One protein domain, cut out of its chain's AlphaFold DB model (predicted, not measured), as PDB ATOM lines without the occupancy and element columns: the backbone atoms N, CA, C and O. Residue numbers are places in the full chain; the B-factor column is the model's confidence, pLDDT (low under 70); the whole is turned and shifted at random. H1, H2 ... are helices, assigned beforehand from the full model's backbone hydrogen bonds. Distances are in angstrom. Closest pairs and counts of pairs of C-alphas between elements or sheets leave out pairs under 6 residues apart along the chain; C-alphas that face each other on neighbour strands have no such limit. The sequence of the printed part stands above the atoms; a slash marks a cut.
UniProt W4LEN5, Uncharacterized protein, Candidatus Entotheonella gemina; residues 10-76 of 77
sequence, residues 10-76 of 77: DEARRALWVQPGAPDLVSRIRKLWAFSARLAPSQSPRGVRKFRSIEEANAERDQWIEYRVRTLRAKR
ATOM      1  N   ASP A  10     157.711 -18.635 188.928       88.56
ATOM      2  CA  ASP A  10     158.684 -19.237 188.022       88.56
ATOM      3  C   ASP A  10     158.957 -20.699 188.396       88.56
ATOM      4  O   ASP A  10     159.083 -21.567 187.528       88.56
ATOM      5  N   GLU A  11     158.975 -20.997 189.690       87.06
ATOM      6  CA  GLU A  11     158.983 -22.342 190.244       87.06
ATOM      7  C   GLU A  11     157.719 -23.109 189.838       87.06
ATOM      8  O   GLU A  11     157.818 -24.209 189.286       87.06
ATOM      9  N   ALA A  12     156.542 -22.495 189.998       86.88
ATOM     10  CA  ALA A  12     155.283 -23.076 189.537       86.88
ATOM     11  C   ALA A  12     155.293 -23.332 188.017       86.88
ATOM     12  O   ALA A  12     154.867 -24.392 187.551       86.88
ATOM     13  N   ARG A  13     155.843 -22.395 187.232       85.88
ATOM     14  CA  ARG A  13     155.977 -22.521 185.775       85.88
ATOM     15  C   ARG A  13     156.845 -23.709 185.372       85.88
ATOM     16  O   ARG A  13     156.498 -24.417 184.428       85.88
ATOM     17  N   ARG A  14     157.953 -23.950 186.080       83.50
ATOM     18  CA  ARG A  14     158.811 -25.128 185.861       83.50
ATOM     19  C   ARG A  14     158.107 -26.429 186.253       83.50
ATOM     20  O   ARG A  14     158.258 -27.422 185.549       83.50
ATOM     21  N   ALA A  15     157.323 -26.416 187.331       84.31
ATOM     22  CA  ALA A  15     156.607 -27.589 187.835       84.31
ATOM     23  C   ALA A  15     155.373 -27.992 187.000       84.31
ATOM     24  O   ALA A  15     154.949 -29.146 187.065       84.31
ATOM     25  N   LEU A  16     154.808 -27.077 186.199       81.75
ATOM     26  CA  LEU A  16     153.690 -27.365 185.283       81.75
ATOM     27  C   LEU A  16     154.018 -28.463 184.263       81.75
ATOM     28  O   LEU A  16     153.123 -29.188 183.826       81.75
ATOM     29  N   TRP A  17     155.288 -28.579 183.878       82.19
ATOM     30  CA  TRP A  17     155.726 -29.492 182.833       82.19
ATOM     31  C   TRP A  17     156.507 -30.658 183.426       82.19
ATOM     32  O   TRP A  17     157.468 -30.484 184.175       82.19
ATOM     33  N   VAL A  18     156.117 -31.875 183.049       78.81
ATOM     34  CA  VAL A  18     156.948 -33.051 183.313       78.81
ATOM     35  C   VAL A  18     158.170 -32.968 182.405       78.81
ATOM     36  O   VAL A  18     158.031 -32.769 181.199       78.81
ATOM     37  N   GLN A  19     159.359 -33.121 182.984       80.56
ATOM     38  CA  GLN A  19     160.603 -33.079 182.224       80.56
ATOM     39  C   GLN A  19     160.634 -34.197 181.167       80.56
ATOM     40  O   GLN A  19     160.231 -35.332 181.462       80.56
ATOM     41  N   PRO A  20     161.117 -33.914 179.943       79.62
ATOM     42  CA  PRO A  20     161.373 -34.950 178.953       79.62
ATOM     43  C   PRO A  20     162.254 -36.057 179.546       79.62
ATOM     44  O   PRO A  20     163.246 -35.781 180.215       79.62
ATOM     45  N   GLY A  21     161.877 -37.317 179.328       83.81
ATOM     46  CA  GLY A  21     162.621 -38.469 179.848       83.81
ATOM     47  C   GLY A  21     162.298 -38.869 181.291       83.81
ATOM     48  O   GLY A  21     162.896 -39.822 181.786       83.81
ATOM     49  N   ALA A  22     161.339 -38.217 181.963       87.75
ATOM     50  CA  ALA A  22     160.882 -38.685 183.269       87.75
ATOM     51  C   ALA A  22     160.392 -40.150 183.176       87.75
ATOM     52  O   ALA A  22     159.514 -40.452 182.358       87.75
ATOM     53  N   PRO A  23     160.924 -41.070 184.005       89.12
ATOM     54  CA  PRO A  23     160.703 -42.509 183.842       89.12
ATOM     55  C   PRO A  23     159.235 -42.912 184.024       89.12
ATOM     56  O   PRO A  23     158.782 -43.918 183.481       89.12
ATOM     57  N   ASP A  24     158.462 -42.114 184.762       89.38
ATOM     58  CA  ASP A  24     157.051 -42.363 185.031       89.38
ATOM     59  C   ASP A  24     156.093 -41.625 184.080       89.38
ATOM     60  O   ASP A  24     154.878 -41.834 184.172       89.38
ATOM     61  N   LEU A  25     156.593 -40.820 183.133       88.69
ATOM     62  CA  LEU A  25     155.771 -40.000 182.234       88.69
ATOM     63  C   LEU A  25     154.750 -40.844 181.463       88.69
ATOM     64  O   LEU A  25     153.552 -40.555 181.489       88.69
ATOM     65  N   VAL A  26     155.195 -41.937 180.839       90.38
ATOM     66  CA  VAL A  26     154.315 -42.839 180.075       90.38
ATOM     67  C   VAL A  26     153.248 -43.465 180.979       90.38
ATOM     68  O   VAL A  26     152.079 -43.551 180.599       90.38
ATOM     69  N   SER A  27     153.617 -43.862 182.199       91.50
ATOM     70  CA  SER A  27     152.681 -44.429 183.179       91.50
ATOM     71  C   SER A  27     151.631 -43.404 183.618       91.50
ATOM     72  O   SER A  27     150.436 -43.713 183.658       91.50
ATOM     73  N   ARG A  28     152.046 -42.156 183.877       89.94
ATOM     74  CA  ARG A  28     151.144 -41.043 184.217       89.94
ATOM     75  C   ARG A  28     150.173 -40.736 183.087       89.94
ATOM     76  O   ARG A  28     148.975 -40.643 183.345       89.94
ATOM     77  N   ILE A  29     150.669 -40.651 181.851       90.81
ATOM     78  CA  ILE A  29     149.838 -40.468 180.656       90.81
ATOM     79  C   ILE A  29     148.797 -41.590 180.597       90.81
ATOM     80  O   ILE A  29     147.601 -41.311 180.590       90.81
ATOM     81  N   ARG A  30     149.204 -42.862 180.664       93.62
ATOM     82  CA  ARG A  30     148.260 -43.994 180.618       93.62
ATOM     83  C   ARG A  30     147.176 -43.915 181.696       93.62
ATOM     84  O   ARG A  30     146.004 -44.118 181.383       93.62
ATOM     85  N   LYS A  31     147.543 -43.598 182.943       93.50
ATOM     86  CA  LYS A  31     146.586 -43.436 184.053       93.50
ATOM     87  C   LYS A  31     145.603 -42.294 183.797       93.50
ATOM     88  O   LYS A  31     144.404 -42.479 183.994       93.50
ATOM     89  N   LEU A  32     146.095 -41.149 183.323       91.75
ATOM     90  CA  LEU A  32     145.261 -40.001 182.971       91.75
ATOM     91  C   LEU A  32     144.264 -40.362 181.866       91.75
ATOM     92  O   LEU A  32     143.071 -40.133 182.027       91.75
ATOM     93  N   TRP A  33     144.726 -40.977 180.777       91.56
ATOM     94  CA  TRP A  33     143.859 -41.381 179.668       91.56
ATOM     95  C   TRP A  33     142.805 -42.409 180.094       91.56
ATOM     96  O   TRP A  33     141.638 -42.272 179.726       91.56
ATOM     97  N   ALA A  34     143.175 -43.397 180.915       93.19
ATOM     98  CA  ALA A  34     142.230 -44.376 181.455       93.19
ATOM     99  C   ALA A  34     141.161 -43.723 182.346       93.19
ATOM    100  O   ALA A  34     139.981 -44.065 182.261       93.19
ATOM    101  N   PHE A  35     141.555 -42.761 183.183       93.12
ATOM    102  CA  PHE A  35     140.622 -42.004 184.012       93.12
ATOM    103  C   PHE A  35     139.688 -41.127 183.166       93.12
ATOM    104  O   PHE A  35     138.468 -41.196 183.324       93.12
ATOM    105  N   SER A  36     140.233 -40.376 182.209       90.88
ATOM    106  CA  SER A  36     139.457 -39.542 181.289       90.88
ATOM    107  C   SER A  36     138.441 -40.353 180.488       90.88
ATOM    108  O   SER A  36     137.299 -39.925 180.346       90.88
ATOM    109  N   ALA A  37     138.805 -41.557 180.034       89.25
ATOM    110  CA  ALA A  37     137.893 -42.449 179.319       89.25
ATOM    111  C   ALA A  37     136.682 -42.886 180.165       89.25
ATOM    112  O   ALA A  37     135.612 -43.131 179.611       89.25
ATOM    113  N   ARG A  38     136.825 -42.955 181.496       89.75
ATOM    114  CA  ARG A  38     135.716 -43.263 182.418       89.75
ATOM    115  C   ARG A  38     134.782 -42.074 182.618       89.75
ATOM    116  O   ARG A  38     133.574 -42.264 182.686       89.75
ATOM    117  N   LEU A  39     135.330 -40.863 182.719       87.62
ATOM    118  CA  LEU A  39     134.539 -39.638 182.900       87.62
ATOM    119  C   LEU A  39     133.820 -39.214 181.616       87.62
ATOM    120  O   LEU A  39     132.713 -38.681 181.644       87.62
ATOM    121  N   ALA A  40     134.483 -39.423 180.486       83.94
ATOM    122  CA  ALA A  40     134.093 -38.921 179.186       83.94
ATOM    123  C   ALA A  40     134.342 -39.996 178.117       83.94
ATOM    124  O   ALA A  40     135.286 -39.860 177.334       83.94
ATOM    125  N   PRO A  41     133.514 -41.058 178.057       82.25
ATOM    126  CA  PRO A  41     133.657 -42.081 177.030       82.25
ATOM    127  C   PRO A  41     133.581 -41.442 175.643       82.25
ATOM    128  O   PRO A  41     132.631 -40.708 175.350       82.25
ATOM    129  N   SER A  42     134.585 -41.694 174.798       81.38
ATOM    130  CA  SER A  42     134.542 -41.202 173.422       81.38
ATOM    131  C   SER A  42     133.431 -41.911 172.660       81.38
ATOM    132  O   SER A  42     133.341 -43.137 172.687       81.38
ATOM    133  N   GLN A  43     132.599 -41.124 171.988       82.69
ATOM    134  CA  GLN A  43     131.559 -41.614 171.086       82.69
ATOM    135  C   GLN A  43     132.025 -41.587 169.627       82.69
ATOM    136  O   GLN A  43     131.361 -42.161 168.774       82.69
ATOM    137  N   SER A  44     133.168 -40.947 169.351       82.81
ATOM    138  CA  SER A  44     133.745 -40.888 168.014       82.81
ATOM    139  C   SER A  44     134.352 -42.237 167.606       82.81
ATOM    140  O   SER A  44     134.742 -43.031 168.476       82.81
ATOM    141  N   PRO A  45     134.511 -42.497 166.298       85.50
ATOM    142  CA  PRO A  45     135.099 -43.725 165.800       85.50
ATOM    143  C   PRO A  45     136.548 -43.825 166.271       85.50
ATOM    144  O   PRO A  45     137.249 -42.819 166.416       85.50
ATOM    145  N   ARG A  46     137.001 -45.054 166.519       86.44
ATOM    146  CA  ARG A  46     138.402 -45.323 166.852       86.44
ATOM    147  C   ARG A  46     139.256 -45.329 165.583       86.44
ATOM    148  O   ARG A  46     138.781 -45.717 164.520       86.44
ATOM    149  N   GLY A  47     140.535 -44.999 165.742       88.81
ATOM    150  CA  GLY A  47     141.541 -45.094 164.683       88.81
ATOM    151  C   GLY A  47     141.879 -43.759 164.025       88.81
ATOM    152  O   GLY A  47     141.306 -42.718 164.342       88.81
ATOM    153  N   VAL A  48     142.860 -43.804 163.123       90.81
ATOM    154  CA  VAL A  48     143.273 -42.652 162.319       90.81
ATOM    155  C   VAL A  48     142.379 -42.580 161.090       90.81
ATOM    156  O   VAL A  48     142.218 -43.566 160.375       90.81
ATOM    157  N   ARG A  49     141.811 -41.402 160.841       90.75
ATOM    158  CA  ARG A  49     140.986 -41.132 159.666       90.75
ATOM    159  C   ARG A  49     141.685 -40.124 158.773       90.75
ATOM    160  O   ARG A  49     142.264 -39.156 159.259       90.75
ATOM    161  N   LYS A  50     141.638 -40.375 157.467       94.75
ATOM    162  CA  LYS A  50     142.157 -39.463 156.452       94.75
ATOM    163  C   LYS A  50     141.013 -38.600 155.935       94.75
ATOM    164  O   LYS A  50     139.985 -39.138 155.537       94.75
ATOM    165  N   PHE A  51     141.244 -37.296 155.900       95.75
ATOM    166  CA  PHE A  51     140.345 -36.309 155.312       95.75
ATOM    167  C   PHE A  51     141.022 -35.665 154.108       95.75
ATOM    168  O   PHE A  51     142.252 -35.656 154.004       95.75
ATOM    169  N   ARG A  52     140.216 -35.168 153.174       96.88
ATOM    170  CA  ARG A  52     140.691 -34.464 151.980       96.88
ATOM    171  C   ARG A  52     141.102 -33.034 152.309       96.88
ATOM    172  O   ARG A  52     141.971 -32.498 151.630       96.88
ATOM    173  N   SER A  53     140.511 -32.445 153.347       98.19
ATOM    174  CA  SER A  53     140.846 -31.109 153.829       98.19
ATOM    175  C   SER A  53     140.640 -30.963 155.343       98.19
ATOM    176  O   SER A  53     140.094 -31.851 156.006       98.19
ATOM    177  N   ILE A  54     141.100 -29.840 155.899       97.19
ATOM    178  CA  ILE A  54     140.913 -29.508 157.320       97.19
ATOM    179  C   ILE A  54     139.437 -29.195 157.604       97.19
ATOM    180  O   ILE A  54     138.926 -29.552 158.663       97.19
ATOM    181  N   GLU A  55     138.732 -28.587 156.651       98.19
ATOM    182  CA  GLU A  55     137.310 -28.251 156.755       98.19
ATOM    183  C   GLU A  55     136.456 -29.512 156.904       98.19
ATOM    184  O   GLU A  55     135.569 -29.553 157.752       98.19
ATOM    185  N   GLU A  56     136.767 -30.568 156.146       97.38
ATOM    186  CA  GLU A  56     136.090 -31.864 156.266       97.38
ATOM    187  C   GLU A  56     136.320 -32.493 157.652       97.38
ATOM    188  O   GLU A  56     135.378 -32.964 158.292       97.38
ATOM    189  N   ALA A  57     137.560 -32.443 158.152       95.06
ATOM    190  CA  ALA A  57     137.898 -32.945 159.484       95.06
ATOM    191  C   ALA A  57     137.174 -32.167 160.599       95.06
ATOM    192  O   ALA A  57     136.705 -32.763 161.573       95.06
ATOM    193  N   ASN A  58     137.067 -30.844 160.457       96.44
ATOM    194  CA  ASN A  58     136.364 -29.984 161.407       96.44
ATOM    195  C   ASN A  58     134.853 -30.232 161.379       96.44
ATOM    196  O   ASN A  58     134.258 -30.417 162.437       96.44
ATOM    197  N   ALA A  59     134.250 -30.336 160.192       96.38
ATOM    198  CA  ALA A  59     132.824 -30.619 160.054       96.38
ATOM    199  C   ALA A  59     132.442 -31.952 160.716       96.38
ATOM    200  O   ALA A  59     131.449 -32.034 161.439       96.38
ATOM    201  N   GLU A  60     133.252 -32.998 160.531       94.81
ATOM    202  CA  GLU A  60     133.030 -34.267 161.222       94.81
ATOM    203  C   GLU A  60     133.190 -34.131 162.743       94.81
ATOM    204  O   GLU A  60     132.396 -34.676 163.516       94.81
ATOM    205  N   ARG A  61     134.221 -33.413 163.196       91.88
ATOM    206  CA  ARG A  61     134.435 -33.166 164.625       91.88
ATOM    207  C   ARG A  61     133.220 -32.484 165.255       91.88
ATOM    208  O   ARG A  61     132.794 -32.907 166.332       91.88
ATOM    209  N   ASP A  62     132.658 -31.483 164.590       95.06
ATOM    210  CA  ASP A  62     131.498 -30.735 165.070       95.06
ATOM    211  C   ASP A  62     130.256 -31.628 165.165       95.06
ATOM    212  O   ASP A  62     129.573 -31.621 166.191       95.06
ATOM    213  N   GLN A  63     130.035 -32.506 164.181       94.50
ATOM    214  CA  GLN A  63     128.968 -33.513 164.238       94.50
ATOM    215  C   GLN A  63     129.094 -34.421 165.473       94.50
ATOM    216  O   GLN A  63     128.103 -34.683 166.163       94.50
ATOM    217  N   TRP A  64     130.307 -34.871 165.812       92.69
ATOM    218  CA  TRP A  64     130.534 -35.678 167.017       92.69
ATOM    219  C   TRP A  64     130.321 -34.897 168.314       92.69
ATOM    220  O   TRP A  64     129.831 -35.461 169.299       92.69
ATOM    221  N   ILE A  65     130.669 -33.608 168.333       91.75
ATOM    222  CA  ILE A  65     130.404 -32.723 169.472       91.75
ATOM    223  C   ILE A  65     128.893 -32.572 169.666       91.75
ATOM    224  O   ILE A  65     128.401 -32.793 170.777       91.75
ATOM    225  N   GLU A  66     128.144 -32.275 168.604       93.56
ATOM    226  CA  GLU A  66     126.686 -32.163 168.659       93.56
ATOM    227  C   GLU A  66     126.023 -33.457 169.130       93.56
ATOM    228  O   GLU A  66     125.193 -33.435 170.045       93.56
ATOM    229  N   TYR A  67     126.413 -34.594 168.548       91.88
ATOM    230  CA  TYR A  67     125.906 -35.909 168.934       91.88
ATOM    231  C   TYR A  67     126.129 -36.181 170.426       91.88
ATOM    232  O   TYR A  67     125.217 -36.608 171.145       91.88
ATOM    233  N   ARG A  68     127.324 -35.857 170.930       89.00
ATOM    234  CA  ARG A  68     127.653 -36.002 172.346       89.00
ATOM    235  C   ARG A  68     126.795 -35.099 173.229       89.00
ATOM    236  O   ARG A  68     126.314 -35.562 174.264       89.00
ATOM    237  N   VAL A  69     126.588 -33.837 172.845       90.88
ATOM    238  CA  VAL A  69     125.728 -32.896 173.585       90.88
ATOM    239  C   VAL A  69     124.295 -33.417 173.654       90.88
ATOM    240  O   VAL A  69     123.718 -33.446 174.742       90.88
ATOM    241  N   ARG A  70     123.735 -33.884 172.531       91.81
ATOM    242  CA  ARG A  70     122.385 -34.475 172.483       91.81
ATOM    243  C   ARG A  70     122.279 -35.689 173.406       91.81
ATOM    244  O   ARG A  70     121.387 -35.735 174.248       91.81
ATOM    245  N   THR A  71     123.239 -36.610 173.326       89.50
ATOM    246  CA  THR A  71     123.285 -37.811 174.176       89.50
ATOM    247  C   THR A  71     123.379 -37.468 175.667       89.50
ATOM    248  O   THR A  71     122.738 -38.110 176.497       89.50
ATOM    249  N   LEU A  72     124.163 -36.450 176.038       87.62
ATOM    250  CA  LEU A  72     124.281 -36.009 177.432       87.62
ATOM    251  C   LEU A  72     123.010 -35.326 177.946       87.62
ATOM    252  O   LEU A  72     122.671 -35.512 179.111       87.62
ATOM    253  N   ARG A  73     122.311 -34.558 177.099       89.94
ATOM    254  CA  ARG A  73     121.008 -33.966 177.443       89.94
ATOM    255  C   ARG A  73     119.956 -35.051 177.672       89.94
ATOM    256  O   ARG A  73     119.282 -35.010 178.691       89.94
ATOM    257  N   ALA A  74     119.889 -36.047 176.789       90.06
ATOM    258  CA  ALA A  74     118.944 -37.157 176.903       90.06
ATOM    259  C   ALA A  74     119.148 -38.010 178.168       90.06
ATOM    260  O   ALA A  74     118.186 -38.524 178.709       90.06
ATOM    261  N   LYS A  75     120.386 -38.150 178.664       84.69
ATOM    262  CA  LYS A  75     120.683 -38.881 179.913       84.69
ATOM    263  C   LYS A  75     120.377 -38.098 181.197       84.69
ATOM    264  O   LYS A  75     120.512 -38.664 182.278       84.69
ATOM    265  N   ARG A  76     120.104 -36.793 181.097       79.62
ATOM    266  CA  ARG A  76     119.865 -35.904 182.248       79.62
ATOM    267  C   ARG A  76     118.382 -35.606 182.497       79.62
ATOM    268  O   ARG A  76     118.092 -35.093 183.572       79.62
TER     269      ARG A  76
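This is residues 10 to 76 of the 77 residues of an uncharacterized protein of Candidatus Entotheonella gemina (UniProt W4LEN5). A long straight helix, H3, stands at one end of an open chain of three separate helices; the link of residues 40 to 53 runs back beside it, and H2 reaches away as an arm to the small helix H1 at the far end. The printed part has 67 residues, with three named helices in the order H1, H2, H3 and no named strand, and its class is all helix. It is extended, with a radius of gyration of the C-alphas of 17.2 A and spans of 41 by 36 by 25 A.

H3, residues 54 to 74, runs 30.4 A from C-alpha 54 at (140.913, -29.508, 157.320) to C-alpha 74 at (118.944, -37.157, 176.903). H2, residues 25 to 39, measures 21.2 A. H1 is residues 10 to 15, with C-alpha 10 at (158.684, -19.237, 188.022).

H3 and H2 are apart, with no C-alpha of the one within 8 A of the other. H2 and H1 are apart, and so are H1 and H3. In H1, H2 and H3 every O i to N i+4 pair is within hydrogen-bond range.

The C-alphas of Asp 10 and Ala 74, the two farthest apart, are 45.0 A apart. The link from H2 to H3 is long, with 14 residues; that from H1 to H2 is short. The printed part has no cut, and no printed residue is under 70 in pLDDT.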